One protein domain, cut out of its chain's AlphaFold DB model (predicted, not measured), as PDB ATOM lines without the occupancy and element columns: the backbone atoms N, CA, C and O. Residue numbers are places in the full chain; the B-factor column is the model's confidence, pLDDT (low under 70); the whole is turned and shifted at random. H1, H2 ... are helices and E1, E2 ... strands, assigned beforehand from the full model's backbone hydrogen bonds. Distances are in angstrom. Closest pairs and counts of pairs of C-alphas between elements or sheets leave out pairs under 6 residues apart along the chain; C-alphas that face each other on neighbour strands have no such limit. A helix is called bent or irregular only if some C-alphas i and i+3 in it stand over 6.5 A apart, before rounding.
ATOM      1  N   GLY A 312     -12.339  -2.123   7.344       72.88
ATOM      2  CA  GLY A 312     -12.778  -2.888   8.514       72.88
ATOM      3  C   GLY A 312     -14.302  -2.865   8.694       72.88
ATOM      4  O   GLY A 312     -15.041  -2.487   7.784       72.88
ATOM      5  N   GLY A 313     -14.781  -3.309   9.860       72.25
ATOM      6  CA  GLY A 313     -16.198  -3.219  10.217       72.25
ATOM      7  C   GLY A 313     -16.612  -1.756  10.393       72.25
ATOM      8  O   GLY A 313     -16.035  -1.055  11.218       72.25
ATOM      9  N   VAL A 314     -17.575  -1.296   9.592       78.75
ATOM     10  CA  VAL A 314     -18.158   0.053   9.664       78.75
ATOM     11  C   VAL A 314     -19.636  -0.078  10.046       78.75
ATOM     12  O   VAL A 314     -20.402  -0.559   9.211       78.75
ATOM     13  N   PRO A 315     -20.052   0.300  11.265       84.62
ATOM     14  CA  PRO A 315     -21.441   0.191  11.703       84.62
ATOM     15  C   PRO A 315     -22.341   1.289  11.116       84.62
ATOM     16  O   PRO A 315     -21.876   2.360  10.719       84.62
ATOM     17  N   ASP A 316     -23.658   1.061  11.135       87.12
ATOM     18  CA  ASP A 316     -24.665   2.045  10.698       87.12
ATOM     19  C   ASP A 316     -24.521   3.399  11.409       87.12
ATOM     20  O   ASP A 316     -24.635   4.437  10.764       87.12
ATOM     21  N   ALA A 317     -24.206   3.395  12.710       85.00
ATOM     22  CA  ALA A 317     -24.011   4.616  13.495       85.00
ATOM     23  C   ALA A 317     -22.856   5.484  12.959       85.00
ATOM     24  O   ALA A 317     -22.975   6.708  12.880       85.00
ATOM     25  N   VAL A 318     -21.763   4.847  12.522       85.12
ATOM     26  CA  VAL A 318     -20.619   5.530  11.903       85.12
ATOM     27  C   VAL A 318     -21.032   6.140  10.562       85.12
ATOM     28  O   VAL A 318     -20.732   7.307  10.309       85.12
ATOM     29  N   LEU A 319     -21.783   5.411   9.727       87.25
ATOM     30  CA  LEU A 319     -22.296   5.953   8.461       87.25
ATOM     31  C   LEU A 319     -23.294   7.097   8.671       87.25
ATOM     32  O   LEU A 319     -23.238   8.095   7.957       87.25
ATOM     33  N   ASP A 320     -24.191   6.985   9.649       88.19
ATOM     34  CA  ASP A 320     -25.185   8.019   9.935       88.19
ATOM     35  C   ASP A 320     -24.513   9.322  10.416       88.19
ATOM     36  O   ASP A 320     -24.955  10.412  10.038       88.19
ATOM     37  N   SER A 321     -23.386   9.236  11.139       87.19
ATOM     38  CA  SER A 321     -22.601  10.413  11.555       87.19
ATOM     39  C   SER A 321     -21.966  11.194  10.389       87.19
ATOM     40  O   SER A 321     -21.720  12.392  10.511       87.19
ATOM     41  N   LEU A 322     -21.777  10.560   9.222       84.44
ATOM     42  CA  LEU A 322     -21.254  11.204   8.006       84.44
ATOM     43  C   LEU A 322     -22.315  11.962   7.204       84.44
ATOM     44  O   LEU A 322     -21.975  12.677   6.260       84.44
ATOM     45  N   SER A 323     -23.597  11.834   7.556       79.69
ATOM     46  CA  SER A 323     -24.698  12.482   6.828       79.69
ATOM     47  C   SER A 323     -24.571  14.011   6.751       79.69
ATOM     48  O   SER A 323     -25.141  14.626   5.850       79.69
ATOM     49  N   GLY A 324     -23.792  14.615   7.651       76.25
ATOM     50  CA  GLY A 324     -23.486  16.042   7.676       76.25
ATOM     51  C   GLY A 324     -22.273  16.477   6.849       76.25
ATOM     52  O   GLY A 324     -21.981  17.663   6.873       76.25
ATOM     53  N   CYS A 325     -21.559  15.590   6.143       82.81
ATOM     54  CA  CYS A 325     -20.377  15.952   5.343       82.81
ATOM     55  C   CYS A 325     -20.802  16.520   3.973       82.81
ATOM     56  O   CYS A 325     -21.144  15.740   3.074       82.81
ATOM     57  N   PRO A 326     -20.790  17.854   3.761       71.62
ATOM     58  CA  PRO A 326     -21.396  18.446   2.570       71.62
ATOM     59  C   PRO A 326     -20.528  18.275   1.317       71.62
ATOM     60  O   PRO A 326     -21.055  18.284   0.208       71.62
ATOM     61  N   GLY A 327     -19.211  18.131   1.491       84.44
ATOM     62  CA  GLY A 327     -18.227  18.120   0.411       84.44
ATOM     63  C   GLY A 327     -17.763  16.738  -0.043       84.44
ATOM     64  O   GLY A 327     -16.937  16.682  -0.949       84.44
ATOM     65  N   LEU A 328     -18.266  15.654   0.560       91.06
ATOM     66  CA  LEU A 328     -17.783  14.301   0.288       91.06
ATOM     67  C   LEU A 328     -18.183  13.854  -1.125       91.06
ATOM     68  O   LEU A 328     -19.368  13.730  -1.424       91.06
ATOM     69  N   GLU A 329     -17.195  13.579  -1.972       92.94
ATOM     70  CA  GLU A 329     -17.349  13.208  -3.384       92.94
ATOM     71  C   GLU A 329     -17.103  11.712  -3.627       92.94
ATOM     72  O   GLU A 329     -17.798  11.089  -4.446       92.94
ATOM     73  N   TYR A 330     -16.169  11.132  -2.864       93.25
ATOM     74  CA  TYR A 330     -15.763   9.733  -2.945       93.25
ATOM     75  C   TYR A 330     -15.823   9.069  -1.573       93.25
ATOM     76  O   TYR A 330     -15.245   9.553  -0.599       93.25
ATOM     77  N   LEU A 331     -16.480   7.916  -1.514       92.62
ATOM     78  CA  LEU A 331     -16.517   7.075  -0.325       92.62
ATOM     79  C   LEU A 331     -16.074   5.660  -0.679       92.62
ATOM     80  O   LEU A 331     -16.629   5.051  -1.594       92.62
ATOM     81  N   THR A 332     -15.120   5.125   0.074       90.25
ATOM     82  CA  THR A 332     -14.710   3.720   0.001       90.25
ATOM     83  C   THR A 332     -15.071   3.015   1.299       90.25
ATOM     84  O   THR A 332     -14.667   3.459   2.370       90.25
ATOM     85  N   LEU A 333     -15.817   1.913   1.198       88.00
ATOM     86  CA  LEU A 333     -16.189   1.058   2.325       88.00
ATOM     87  C   LEU A 333     -15.561  -0.333   2.155       88.00
ATOM     88  O   LEU A 333     -15.889  -1.051   1.206       88.00
ATOM     89  N   GLY A 334     -14.684  -0.707   3.089       78.31
ATOM     90  CA  GLY A 334     -13.907  -1.951   3.108       78.31
ATOM     91  C   GLY A 334     -12.572  -1.870   2.353       78.31
ATOM     92  O   GLY A 334     -12.325  -0.930   1.595       78.31
ATOM     93  N   ASP A 335     -11.719  -2.888   2.510       69.56
ATOM     94  CA  ASP A 335     -10.528  -3.074   1.665       69.56
ATOM     95  C   ASP A 335     -10.367  -4.524   1.149       69.56
ATOM     96  O   ASP A 335     -11.230  -5.379   1.350       69.56
ATOM     97  N   ARG A 336      -9.284  -4.792   0.397       59.25
ATOM     98  CA  ARG A 336      -8.990  -6.116  -0.193       59.25
ATOM     99  C   ARG A 336      -8.613  -7.206   0.826       59.25
ATOM    100  O   ARG A 336      -8.798  -8.375   0.511       59.25
ATOM    101  N   GLN A 337      -8.047  -6.839   1.970       57.91
ATOM    102  CA  GLN A 337      -7.645  -7.714   3.075       57.91
ATOM    103  C   GLN A 337      -8.754  -7.885   4.123       57.91
ATOM    104  O   GLN A 337      -8.860  -8.955   4.717       57.91
ATOM    105  N   ARG A 338      -9.592  -6.864   4.341       60.44
ATOM    106  CA  ARG A 338     -10.740  -6.885   5.260       60.44
ATOM    107  C   ARG A 338     -11.989  -6.376   4.525       60.44
ATOM    108  O   ARG A 338     -12.219  -5.160   4.477       60.44
ATOM    109  N   PRO A 339     -12.802  -7.276   3.937       58.16
ATOM    110  CA  PRO A 339     -14.107  -6.905   3.412       58.16
ATOM    111  C   PRO A 339     -14.925  -6.236   4.519       58.16
ATOM    112  O   PRO A 339     -14.805  -6.605   5.687       58.16
ATOM    113  N   ALA A 340     -15.777  -5.275   4.166       57.41
ATOM    114  CA  ALA A 340     -16.751  -4.712   5.095       57.41
ATOM    115  C   ALA A 340     -17.866  -5.738   5.372       57.41
ATOM    116  O   ALA A 340     -19.012  -5.589   4.944       57.41
ATOM    117  N   GLU A 341     -17.513  -6.860   5.989       53.22
ATOM    118  CA  GLU A 341     -18.444  -7.929   6.301       53.22
ATOM    119  C   GLU A 341     -19.314  -7.523   7.497       53.22
ATOM    120  O   GLU A 341     -18.838  -7.248   8.594       53.22
ATOM    121  N   THR A 342     -20.628  -7.497   7.262       54.91
ATOM    122  CA  THR A 342     -21.728  -7.471   8.251       54.91
ATOM    123  C   THR A 342     -21.962  -6.221   9.104       54.91
ATOM    124  O   THR A 342     -22.961  -6.186   9.816       54.91
ATOM    125  N   ALA A 343     -21.138  -5.178   9.012       67.31
ATOM    126  CA  ALA A 343     -21.266  -4.045   9.933       67.31
ATOM    127  C   ALA A 343     -22.320  -2.985   9.529       67.31
ATOM    128  O   ALA A 343     -22.965  -2.425  10.412       67.31
ATOM    129  N   PHE A 344     -22.568  -2.748   8.232       79.56
ATOM    130  CA  PHE A 344     -23.561  -1.758   7.779       79.56
ATOM    131  C   PHE A 344     -24.710  -2.340   6.949       79.56
ATOM    132  O   PHE A 344     -24.581  -3.356   6.262       79.56
ATOM    133  N   THR A 345     -25.830  -1.623   6.939       87.88
ATOM    134  CA  THR A 345     -27.038  -1.933   6.178       87.88
ATOM    135  C   THR A 345     -27.141  -1.110   4.893       87.88
ATOM    136  O   THR A 345     -26.696   0.037   4.789       87.88
ATOM    137  N   ALA A 346     -27.825  -1.667   3.888       88.56
ATOM    138  CA  ALA A 346     -28.160  -0.936   2.662       88.56
ATOM    139  C   ALA A 346     -29.006   0.325   2.931       88.56
ATOM    140  O   ALA A 346     -28.935   1.301   2.178       88.56
ATOM    141  N   ALA A 347     -29.783   0.326   4.020       89.25
ATOM    142  CA  ALA A 347     -30.573   1.471   4.448       89.25
ATOM    143  C   ALA A 347     -29.685   2.628   4.931       89.25
ATOM    144  O   ALA A 347     -29.920   3.764   4.517       89.25
ATOM    145  N   ALA A 348     -28.654   2.351   5.736       89.75
ATOM    146  CA  ALA A 348     -27.696   3.367   6.177       89.75
ATOM    147  C   ALA A 348     -26.930   3.978   5.000       89.75
ATOM    148  O   ALA A 348     -26.894   5.199   4.857       89.75
ATOM    149  N   VAL A 349     -26.437   3.150   4.070       90.00
ATOM    150  CA  VAL A 349     -25.797   3.646   2.837       90.00
ATOM    151  C   VAL A 349     -26.759   4.522   2.029       90.00
ATOM    152  O   VAL A 349     -26.373   5.577   1.529       90.00
ATOM    153  N   THR A 350     -28.034   4.141   1.930       90.44
ATOM    154  CA  THR A 350     -29.042   4.939   1.214       90.44
ATOM    155  C   THR A 350     -29.299   6.289   1.886       90.44
ATOM    156  O   THR A 350     -29.403   7.300   1.186       90.44
ATOM    157  N   ARG A 351     -29.387   6.335   3.224       90.94
ATOM    158  CA  ARG A 351     -29.504   7.596   3.977       90.94
ATOM    159  C   ARG A 351     -28.290   8.487   3.730       90.94
ATOM    160  O   ARG A 351     -28.462   9.642   3.354       90.94
ATOM    161  N   LEU A 352     -27.087   7.926   3.843       90.44
ATOM    162  CA  LEU A 352     -25.833   8.641   3.626       90.44
ATOM    163  C   LEU A 352     -25.747   9.241   2.219       90.44
ATOM    164  O   LEU A 352     -25.512  10.437   2.071       90.44
ATOM    165  N   VAL A 353     -26.003   8.438   1.181       89.38
ATOM    166  CA  VAL A 353     -25.965   8.898  -0.215       89.38
ATOM    167  C   VAL A 353     -26.980  10.023  -0.447       89.38
ATOM    168  O   VAL A 353     -26.674  10.980  -1.158       89.38
ATOM    169  N   LYS A 354     -28.173   9.957   0.156       88.12
ATOM    170  CA  LYS A 354     -29.176  11.033   0.054       88.12
ATOM    171  C   LYS A 354     -28.720  12.327   0.732       88.12
ATOM    172  O   LYS A 354     -28.975  13.401   0.183       88.12
ATOM    173  N   SER A 355     -28.048  12.230   1.875       88.56
ATOM    174  CA  SER A 355     -27.590  13.392   2.645       88.56
ATOM    175  C   SER A 355     -26.336  14.047   2.051       88.56
ATOM    176  O   SER A 355     -26.329  15.260   1.837       88.56
ATOM    177  N   CYS A 356     -25.312  13.268   1.684       88.12
ATOM    178  CA  CYS A 356     -24.083  13.765   1.057       88.12
ATOM    179  C   CYS A 356     -24.328  14.088  -0.419       88.12
ATOM    180  O   CYS A 356     -24.139  13.231  -1.277       88.12
ATOM    181  N   ARG A 357     -24.785  15.303  -0.740       86.25
ATOM    182  CA  ARG A 357     -25.251  15.665  -2.097       86.25
ATOM    183  C   ARG A 357     -24.163  15.696  -3.170       86.25
ATOM    184  O   ARG A 357     -24.479  15.438  -4.332       86.25
ATOM    185  N   GLU A 358     -22.919  15.952  -2.785       88.38
ATOM    186  CA  GLU A 358     -21.778  15.952  -3.708       88.38
ATOM    187  C   GLU A 358     -21.229  14.541  -3.972       88.38
ATOM    188  O   GLU A 358     -20.469  14.358  -4.917       88.38
ATOM    189  N   LEU A 359     -21.667  13.518  -3.224       90.75
ATOM    190  CA  LEU A 359     -21.176  12.153  -3.406       90.75
ATOM    191  C   LEU A 359     -21.590  11.641  -4.786       90.75
ATOM    192  O   LEU A 359     -22.782  11.613  -5.116       90.75
ATOM    193  N   TRP A 360     -20.619  11.212  -5.584       90.12
ATOM    194  CA  TRP A 360     -20.862  10.675  -6.923       90.12
ATOM    195  C   TRP A 360     -20.104   9.376  -7.197       90.12
ATOM    196  O   TRP A 360     -20.441   8.682  -8.159       90.12
ATOM    197  N   SER A 361     -19.151   8.998  -6.339       93.25
ATOM    198  CA  SER A 361     -18.429   7.728  -6.420       93.25
ATOM    199  C   SER A 361     -18.480   6.965  -5.095       93.25
ATOM    200  O   SER A 361     -18.103   7.488  -4.049       93.25
ATOM    201  N   LEU A 362     -18.928   5.711  -5.144       92.50
ATOM    202  CA  LEU A 362     -19.007   4.802  -4.001       92.50
ATOM    203  C   LEU A 362     -18.274   3.502  -4.338       92.50
ATOM    204  O   LEU A 362     -18.720   2.745  -5.200       92.50
ATOM    205  N   TYR A 363     -17.170   3.232  -3.654       89.56
ATOM    206  CA  TYR A 363     -16.436   1.976  -3.751       89.56
ATOM    207  C   TYR A 363     -16.888   1.031  -2.641       89.56
ATOM    208  O   TYR A 363     -16.821   1.379  -1.464       89.56
ATOM    209  N   LEU A 364     -17.313  -0.177  -3.011       87.25
ATOM    210  CA  LEU A 364     -17.697  -1.209  -2.051       87.25
ATOM    211  C   LEU A 364     -16.786  -2.426  -2.172       87.25
ATOM    212  O   LEU A 364     -16.813  -3.155  -3.166       87.25
ATOM    213  N   HIS A 365     -16.025  -2.669  -1.113       83.38
ATOM    214  CA  HIS A 365     -15.313  -3.910  -0.852       83.38
ATOM    215  C   HIS A 365     -16.115  -4.726   0.163       83.38
ATOM    216  O   HIS A 365     -15.835  -4.721   1.358       83.38
ATOM    217  N   CYS A 366     -17.158  -5.402  -0.317       77.69
ATOM    218  CA  CYS A 366     -18.083  -6.179   0.505       77.69
ATOM    219  C   CYS A 366     -18.418  -7.528  -0.146       77.69
ATOM    220  O   CYS A 366     -18.021  -7.804  -1.282       77.69
ATOM    221  N   THR A 367     -19.199  -8.348   0.557       80.88
ATOM    222  CA  THR A 367     -19.765  -9.585   0.005       80.88
ATOM    223  C   THR A 367     -20.736  -9.295  -1.141       80.88
ATOM    224  O   THR A 367     -21.252  -8.179  -1.297       80.88
ATOM    225  N   ALA A 368     -21.014 -10.319  -1.953       81.69
ATOM    226  CA  ALA A 368     -21.925 -10.181  -3.082       81.69
ATOM    227  C   ALA A 368     -23.365  -9.850  -2.662       81.69
ATOM    228  O   ALA A 368     -24.031  -9.071  -3.349       81.69
ATOM    229  N   ASP A 369     -23.822 -10.384  -1.529       84.44
ATOM    230  CA  ASP A 369     -25.169 -10.149  -1.011       84.44
ATOM    231  C   ASP A 369     -25.332  -8.715  -0.506       84.44
ATOM    232  O   ASP A 369     -26.274  -8.031  -0.913       84.44
ATOM    233  N   THR A 370     -24.368  -8.207   0.272       83.94
ATOM    234  CA  THR A 370     -24.358  -6.804   0.717       83.94
ATOM    235  C   THR A 370     -24.299  -5.854  -0.476       83.94
ATOM    236  O   THR A 370     -25.088  -4.911  -0.559       83.94
ATOM    237  N   GLY A 371     -23.429  -6.130  -1.452       86.06
ATOM    238  CA  GLY A 371     -23.317  -5.315  -2.665       86.06
ATOM    239  C   GLY A 371     -24.621  -5.279  -3.467       86.06
ATOM    240  O   GLY A 371     -25.027  -4.220  -3.952       86.06
ATOM    241  N   ARG A 372     -25.327  -6.412  -3.564       87.62
ATOM    242  CA  ARG A 372     -26.626  -6.513  -4.246       87.62
ATOM    243  C   ARG A 372     -27.746  -5.812  -3.475       87.62
ATOM    244  O   ARG A 372     -28.590  -5.167  -4.100       87.62
ATOM    245  N   ALA A 373     -27.745  -5.902  -2.146       89.38
ATOM    246  CA  ALA A 373     -28.698  -5.198  -1.292       89.38
ATOM    247  C   ALA A 373     -28.540  -3.675  -1.418       89.38
ATOM    248  O   ALA A 373     -29.524  -2.976  -1.652       89.38
ATOM    249  N   VAL A 374     -27.302  -3.166  -1.358       89.75
ATOM    250  CA  VAL A 374     -27.000  -1.737  -1.554       89.75
ATOM    251  C   VAL A 374     -27.397  -1.281  -2.957       89.75
ATOM    252  O   VAL A 374     -28.059  -0.255  -3.102       89.75
ATOM    253  N   LEU A 375     -27.055  -2.051  -3.994       89.94
ATOM    254  CA  LEU A 375     -27.434  -1.730  -5.371       89.94
ATOM    255  C   LEU A 375     -28.957  -1.645  -5.539       89.94
ATOM    256  O   LEU A 375     -29.443  -0.706  -6.164       89.94
ATOM    257  N   THR A 376     -29.707  -2.601  -4.986       90.75
ATOM    258  CA  THR A 376     -31.178  -2.605  -5.035       90.75
ATOM    259  C   THR A 376     -31.756  -1.391  -4.312       90.75
ATOM    260  O   THR A 376     -32.537  -0.651  -4.907       90.75
ATOM    261  N   ALA A 377     -31.300  -1.109  -3.090       90.56
ATOM    262  CA  ALA A 377     -31.771   0.040  -2.320       90.56
ATOM    263  C   ALA A 377     -31.489   1.378  -3.033       90.56
ATOM    264  O   ALA A 377     -32.356   2.248  -3.101       90.56
ATOM    265  N   LEU A 378     -30.309   1.533  -3.643       89.25
ATOM    266  CA  LEU A 378     -29.934   2.754  -4.364       89.25
ATOM    267  C   LEU A 378     -30.643   2.922  -5.717       89.25
ATOM    268  O   LEU A 378     -30.737   4.043  -6.213       89.25
ATOM    269  N   LYS A 379     -31.165   1.849  -6.323       88.31
ATOM    270  CA  LYS A 379     -32.044   1.968  -7.502       88.31
ATOM    271  C   LYS A 379     -33.383   2.593  -7.159       88.31
ATOM    272  O   LYS A 379     -33.908   3.373  -7.952       88.31
ATOM    273  N   GLU A 380     -33.935   2.182  -6.024       85.75
ATOM    274  CA  GLU A 380     -35.236   2.620  -5.523       85.75
ATOM    275  C   GLU A 380     -35.141   3.988  -4.837       85.75
ATOM    276  O   GLU A 380     -36.133   4.706  -4.712       85.75
ATOM    277  N   ALA A 381     -33.934   4.386  -4.430       84.31
ATOM    278  CA  ALA A 381     -33.668   5.696  -3.876       84.31
ATOM    279  C   ALA A 381     -33.832   6.802  -4.932       84.31
ATOM    280  O   ALA A 381     -33.100   6.863  -5.920       84.31
ATOM    281  N   ASP A 382     -34.746   7.740  -4.681       83.12
ATOM    282  CA  ASP A 382     -34.725   9.031  -5.366       83.12
ATOM    283  C   ASP A 382     -33.524   9.847  -4.866       83.12
ATOM    284  O   ASP A 382     -33.486  10.280  -3.709       83.12
ATOM    285  N   LEU A 383     -32.518   9.997  -5.732       83.25
ATOM    286  CA  LEU A 383     -31.295  10.756  -5.454       83.25
ATOM    287  C   LEU A 383     -31.419  12.239  -5.831       83.25
ATOM    288  O   LEU A 383     -30.490  13.013  -5.585       83.25
ATOM    289  N   GLY A 384     -32.542  12.644  -6.430       83.81
ATOM    290  CA  GLY A 384     -32.795  14.018  -6.838       83.81
ATOM    291  C   GLY A 384     -31.848  14.524  -7.932       83.81
ATOM    292  O   GLY A 384     -31.512  13.825  -8.897       83.81
ATOM    293  N   ARG A 385     -31.454  15.796  -7.814       82.75
ATOM    294  CA  ARG A 385     -30.626  16.506  -8.799       82.75
ATOM    295  C   ARG A 385     -29.221  16.772  -8.269       82.75
ATOM    296  O   ARG A 385     -29.032  16.974  -7.075       82.75
ATOM    297  N   ASN A 386     -28.251  16.789  -9.177       79.94
ATOM    298  CA  ASN A 386     -26.885  17.218  -8.889       79.94
ATOM    299  C   ASN A 386     -26.781  18.756  -8.856       79.94
ATOM    300  O   ASN A 386     -27.726  19.464  -9.214       79.94
ATOM    301  N   ARG A 387     -25.601  19.274  -8.494       74.38
ATOM    302  CA  ARG A 387     -25.315  20.720  -8.440       74.38
ATOM    303  C   ARG A 387     -25.497  21.469  -9.769       74.38
ATOM    304  O   ARG A 387     -25.635  22.684  -9.774       74.38
ATOM    305  N   TYR A 388     -25.528  20.749 -10.892       76.50
ATOM    306  CA  TYR A 388     -25.735  21.294 -12.237       76.50
ATOM    307  C   TYR A 388     -27.200  21.201 -12.704       76.50
ATOM    308  O   TYR A 388     -27.500  21.454 -13.868       76.50
ATOM    309  N   GLY A 389     -28.127  20.804 -11.824       77.88
ATOM    310  CA  GLY A 389     -29.560  20.710 -12.120       77.88
ATOM    311  C   GLY A 389     -29.985  19.467 -12.914       77.88
ATOM    312  O   GLY A 389     -31.178  19.316 -13.193       77.88
ATOM    313  N   GLY A 390     -29.048  18.573 -13.246       81.19
ATOM    314  CA  GLY A 390     -29.297  17.297 -13.920       81.19
ATOM    315  C   GLY A 390     -29.595  16.145 -12.949       81.19
ATOM    316  O   GLY A 390     -29.419  16.299 -11.739       81.19
ATOM    317  N   PRO A 391     -30.044  14.978 -13.449       82.19
ATOM    318  CA  PRO A 391     -30.271  13.795 -12.621       82.19
ATOM    319  C   PRO A 391     -28.974  13.358 -11.930       82.19
ATOM    320  O   PRO A 391     -27.944  13.172 -12.583       82.19
ATOM    321  N   ARG A 392     -29.013  13.182 -10.606       86.94
ATOM    322  CA  ARG A 392     -27.846  12.726  -9.845       86.94
ATOM    323  C   ARG A 392     -27.605  11.238 -10.084       86.94
ATOM    324  O   ARG A 392     -28.531  10.441 -10.004       86.94
ATOM    325  N   THR A 393     -26.369  10.853 -10.389       88.44
ATOM    326  CA  THR A 393     -25.993   9.451 -10.619       88.44
ATOM    327  C   THR A 393     -24.776   9.091  -9.782       88.44
ATOM    328  O   THR A 393     -23.795   9.830  -9.793       88.44
ATOM    329  N   ILE A 394     -24.830   7.947  -9.101       90.62
ATOM    330  CA  ILE A 394     -23.709   7.383  -8.345       90.62
ATOM    331  C   ILE A 394     -22.989   6.337  -9.193       90.62
ATOM    332  O   ILE A 394     -23.615   5.446  -9.774       90.62
ATOM    333  N   ARG A 395     -21.660   6.417  -9.242       92.44
ATOM    334  CA  ARG A 395     -20.798   5.341  -9.730       92.44
ATOM    335  C   ARG A 395     -20.534   4.383  -8.578       92.44
ATOM    336  O   ARG A 395     -19.802   4.712  -7.655       92.44
ATOM    337  N   LEU A 396     -21.147   3.210  -8.638       91.69
ATOM    338  CA  LEU A 396     -20.870   2.106  -7.735       91.69
ATOM    339  C   LEU A 396     -19.705   1.288  -8.293       91.69
ATOM    340  O   LEU A 396     -19.846   0.631  -9.325       91.69
ATOM    341  N   ILE A 397     -18.562   1.327  -7.624       89.38
ATOM    342  CA  ILE A 397     -17.357   0.622  -8.048       89.38
ATOM    343  C   ILE A 397     -17.160  -0.600  -7.160       89.38
ATOM    344  O   ILE A 397     -17.160  -0.507  -5.934       89.38
ATOM    345  N   VAL A 398     -17.014  -1.760  -7.794       86.25
ATOM    346  CA  VAL A 398     -16.920  -3.055  -7.112       86.25
ATOM    347  C   VAL A 398     -15.755  -3.888  -7.663       86.25
ATOM    348  O   VAL A 398     -15.331  -3.680  -8.810       86.25
ATOM    349  N   PRO A 399     -15.235  -4.859  -6.887       82.75
ATOM    350  CA  PRO A 399     -14.245  -5.819  -7.365       82.75
ATOM    351  C   PRO A 399     -14.692  -6.547  -8.641       82.75
ATOM    352  O   PRO A 399     -15.880  -6.767  -8.878       82.75
ATOM    353  N   GLY A 400     -13.728  -6.962  -9.469       81.88
ATOM    354  CA  GLY A 400     -13.992  -7.488 -10.815       81.88
ATOM    355  C   GLY A 400     -14.883  -8.735 -10.894       81.88
ATOM    356  O   GLY A 400     -15.531  -8.955 -11.920       81.88
ATOM    357  N   GLU A 401     -14.941  -9.540  -9.836       79.25
ATOM    358  CA  GLU A 401     -15.844 -10.693  -9.731       79.25
ATOM    359  C   GLU A 401     -17.301 -10.254  -9.544       79.25
ATOM    360  O   GLU A 401     -18.192 -10.728 -10.250       79.25
ATOM    361  N   LEU A 402     -17.518  -9.274  -8.666       79.44
ATOM    362  CA  LEU A 402     -18.812  -8.661  -8.372       79.44
ATOM    363  C   LEU A 402     -19.339  -7.827  -9.542       79.44
ATOM    364  O   LEU A 402     -20.529  -7.871  -9.851       79.44
ATOM    365  N   TYR A 403     -18.448  -7.130 -10.249       85.38
ATOM    366  CA  TYR A 403     -18.799  -6.321 -11.417       85.38
ATOM    367  C   TYR A 403     -19.604  -7.119 -12.449       85.38
ATOM    368  O   TYR A 403     -20.660  -6.671 -12.893       85.38
ATOM    369  N   ARG A 404     -19.151  -8.332 -12.794       83.12
ATOM    370  CA  ARG A 404     -19.822  -9.183 -13.793       83.12
ATOM    371  C   ARG A 404     -21.243  -9.575 -13.381       83.12
ATOM    372  O   ARG A 404     -22.099  -9.713 -14.246       83.12
ATOM    373  N   GLN A 405     -21.498  -9.719 -12.082       83.56
ATOM    374  CA  GLN A 405     -22.808 -10.105 -11.550       83.56
ATOM    375  C   GLN A 405     -23.775  -8.920 -11.445       83.56
ATOM    376  O   GLN A 405     -24.985  -9.078 -11.624       83.56
ATOM    377  N   LEU A 406     -23.245  -7.735 -11.127       85.12
ATOM    378  CA  LEU A 406     -24.040  -6.546 -10.824       85.12
ATOM    379  C   LEU A 406     -24.226  -5.612 -12.026       85.12
ATOM    380  O   LEU A 406     -25.160  -4.816 -12.029       85.12
ATOM    381  N   LYS A 407     -23.394  -5.705 -13.071       87.31
ATOM    382  CA  LYS A 407     -23.445  -4.790 -14.225       87.31
ATOM    383  C   LYS A 407     -24.779  -4.814 -14.977       87.31
ATOM    384  O   LYS A 407     -25.255  -3.766 -15.401       87.31
ATOM    385  N   SER A 408     -25.400  -5.985 -15.130       85.31
ATOM    386  CA  SER A 408     -26.731  -6.110 -15.752       85.31
ATOM    387  C   SER A 408     -27.852  -5.533 -14.885       85.31
ATOM    388  O   SER A 408     -28.962  -5.310 -15.359       85.31
ATOM    389  N   GLN A 409     -27.556  -5.270 -13.614       84.25
ATOM    390  CA  GLN A 409     -28.471  -4.761 -12.612       84.25
ATOM    391  C   GLN A 409     -28.217  -3.268 -12.366       84.25
ATOM    392  O   GLN A 409     -28.345  -2.822 -11.238       84.25
ATOM    393  N   GLU A 410     -27.855  -2.466 -13.361       85.75
ATOM    394  CA  GLU A 410     -27.780  -1.011 -13.177       85.75
ATOM    395  C   GLU A 410     -29.161  -0.363 -13.020       85.75
ATOM    396  O   GLU A 410     -30.189  -0.933 -13.383       85.75
ATOM    397  N   GLY A 411     -29.184   0.847 -12.460       81.62
ATOM    398  CA  GLY A 411     -30.387   1.659 -12.327       81.62
ATOM    399  C   GLY A 411     -30.307   2.963 -13.109       81.62
ATOM    400  O   GLY A 411     -29.290   3.304 -13.717       81.62
ATOM    401  N   ARG A 412     -31.396   3.731 -13.036       79.94
ATOM    402  CA  ARG A 412     -31.439   5.115 -13.529       79.94
ATOM    403  C   ARG A 412     -30.433   6.008 -12.797       79.94
ATOM    404  O   ARG A 412     -29.793   6.838 -13.427       79.94
ATOM    405  N   TRP A 413     -30.297   5.806 -11.487       82.69
ATOM    406  CA  TRP A 413     -29.521   6.659 -10.581       82.69
ATOM    407  C   TRP A 413     -28.177   6.051 -10.166       82.69
ATOM    408  O   TRP A 413     -27.399   6.685  -9.459       82.69
ATOM    409  N   ILE A 414     -27.886   4.823 -10.601       87.06
ATOM    410  CA  ILE A 414     -26.698   4.079 -10.189       87.06
ATOM    411  C   ILE A 414     -26.087   3.312 -11.357       87.06
ATOM    412  O   ILE A 414     -26.772   2.573 -12.072       87.06
ATOM    413  N   LYS A 415     -24.780   3.498 -11.547       88.94
ATOM    414  CA  LYS A 415     -23.978   2.866 -12.598       88.94
ATOM    415  C   LYS A 415     -22.877   2.033 -11.977       88.94
ATOM    416  O   LYS A 415     -22.167   2.525 -11.110       88.94
ATOM    417  N   VAL A 416     -22.730   0.791 -12.426       88.88
ATOM    418  CA  VAL A 416     -21.783  -0.175 -11.872       88.88
ATOM    419  C   VAL A 416     -20.509  -0.160 -12.711       88.88
ATOM    420  O   VAL A 416     -20.549  -0.297 -13.938       88.88
ATOM    421  N   TRP A 417     -19.367  -0.005 -12.055       88.56
ATOM    422  CA  TRP A 417     -18.046   0.088 -12.670       88.56
ATOM    423  C   TRP A 417     -17.099  -0.937 -12.051       88.56
ATOM    424  O   TRP A 417     -17.262  -1.357 -10.904       88.56
ATOM    425  N   LYS A 418     -16.121  -1.371 -12.843       84.75
ATOM    426  CA  LYS A 418     -15.076  -2.289 -12.398       84.75
ATOM    427  C   LYS A 418     -13.941  -1.468 -11.781       84.75
ATOM    428  O   LYS A 418     -13.542  -0.483 -12.400       84.75
ATOM    429  N   ARG A 419     -13.458  -1.868 -10.598       72.62
ATOM    430  CA  ARG A 419     -12.220  -1.326 -10.013       72.62
ATOM    431  C   ARG A 419     -10.999  -1.671 -10.860       72.62
ATOM    432  O   ARG A 419     -10.953  -2.814 -11.381       72.62
TER     433      ARG A 419
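Overview. This is residues 312 to 419 of the 419 residues of an uncharacterized protein of Amphibalanus amphitrite (UniProt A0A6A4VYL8). A twisted wall of four parallel strands has helices over one face: H3 and H4 cover E3 and E4, while H2 only grazes the sheet, and H1 packs on H2 without being on the sheet. No named helix covers the other face, and two long links, residues 334 to 345 and 381 to 393, hold the two C-alphas farthest apart. The printed part has 108 residues with four named helices and four named strands in the order H1 E1 H2 E2 H3 E3 H4 E4, and the sheet's order is E1 E2 E3 E4. The class is mixed, helices and strands; the whole is compact, with a radius of gyration of the C-alphas of 12.8 A and spans of 37 by 31 by 20 A.

Along the chain. The strands are E1, residues 330 to 333, E2, residues 361 to 364, E3, residues 394 to 398, 12.5 A long, and E4, residues 414 to 418, 13.4 A long. E1 begins at C-alpha 330 (-15.763, 9.733, -2.945), and E4 ends at C-alpha 418 (-15.076, -2.289, -12.398). The longest helix is H3, residues 368 to 380, 18.6 A. H2, residues 346 to 355, measures 14.3 A. H1, residues 316 to 324, begins at C-alpha 316 (-24.665, 2.045, 10.698), measures 14.4 A and is only just irregular: C-alphas 321 and 324 are 6.9 A apart. H4, residues 400 to 409, measures 14.8 A and is irregular: C-alphas 405 and 408 are 7.0 A apart.

Arrangement. E1 and E4 are edge strands. E1 and E2 are parallel at 9 degrees, with N 363 and O 331 2.8 A apart; E2 and E3 at 29 degrees, with N 362 and O 395 2.8 A apart; E3 and E4 at 32 degrees, with N 417 and O 396 2.8 A apart. E1, H2, E2, then E2, H3, E3, then E3, H4, E4 are strand-helix-strand units, parallel neighbours joined through a helix, each with a right-handed crossover. H3 and H4 lie on the same face, making two layers, helices on one face of a sheet: H3 runs along the strands over E3 at a height over the sheet of 9.7 A, and H4 along them over E4 at 7.4 A. H3 and H4 only just touch, with 3 pairs of C-alphas within 8 A, closest at Ala 368 and Leu 402, 6.3 A. H2 touches H3, closest C-alphas Ala 346 and Val 374 at 4.4 A, at a steep tilt of 44 degrees, the same way. H1 touches H2, closest C-alphas Ser 323 and Leu 352 at 5.1 A, at a shallow tilt of 10 degrees, the same way. Every O i to N i+4 pair is within hydrogen-bond range in H2 and H3, against 2 of 5 in H1 and 2 of 6 in H4, where 5 of 6 and 3 of 7 O i to N i+3 pairs are.

Size, cuts and confidence. The C-alphas farthest apart, Gln 337 and Gly 389, are 39.0 A apart. The links E1 to H2 and H3 to E3 are long; the others are tight. The printed part has no cut and ends at the chain's last residue, 419. The mean pLDDT of the printed part is 83.3, and residues 335 to 343 are under 70.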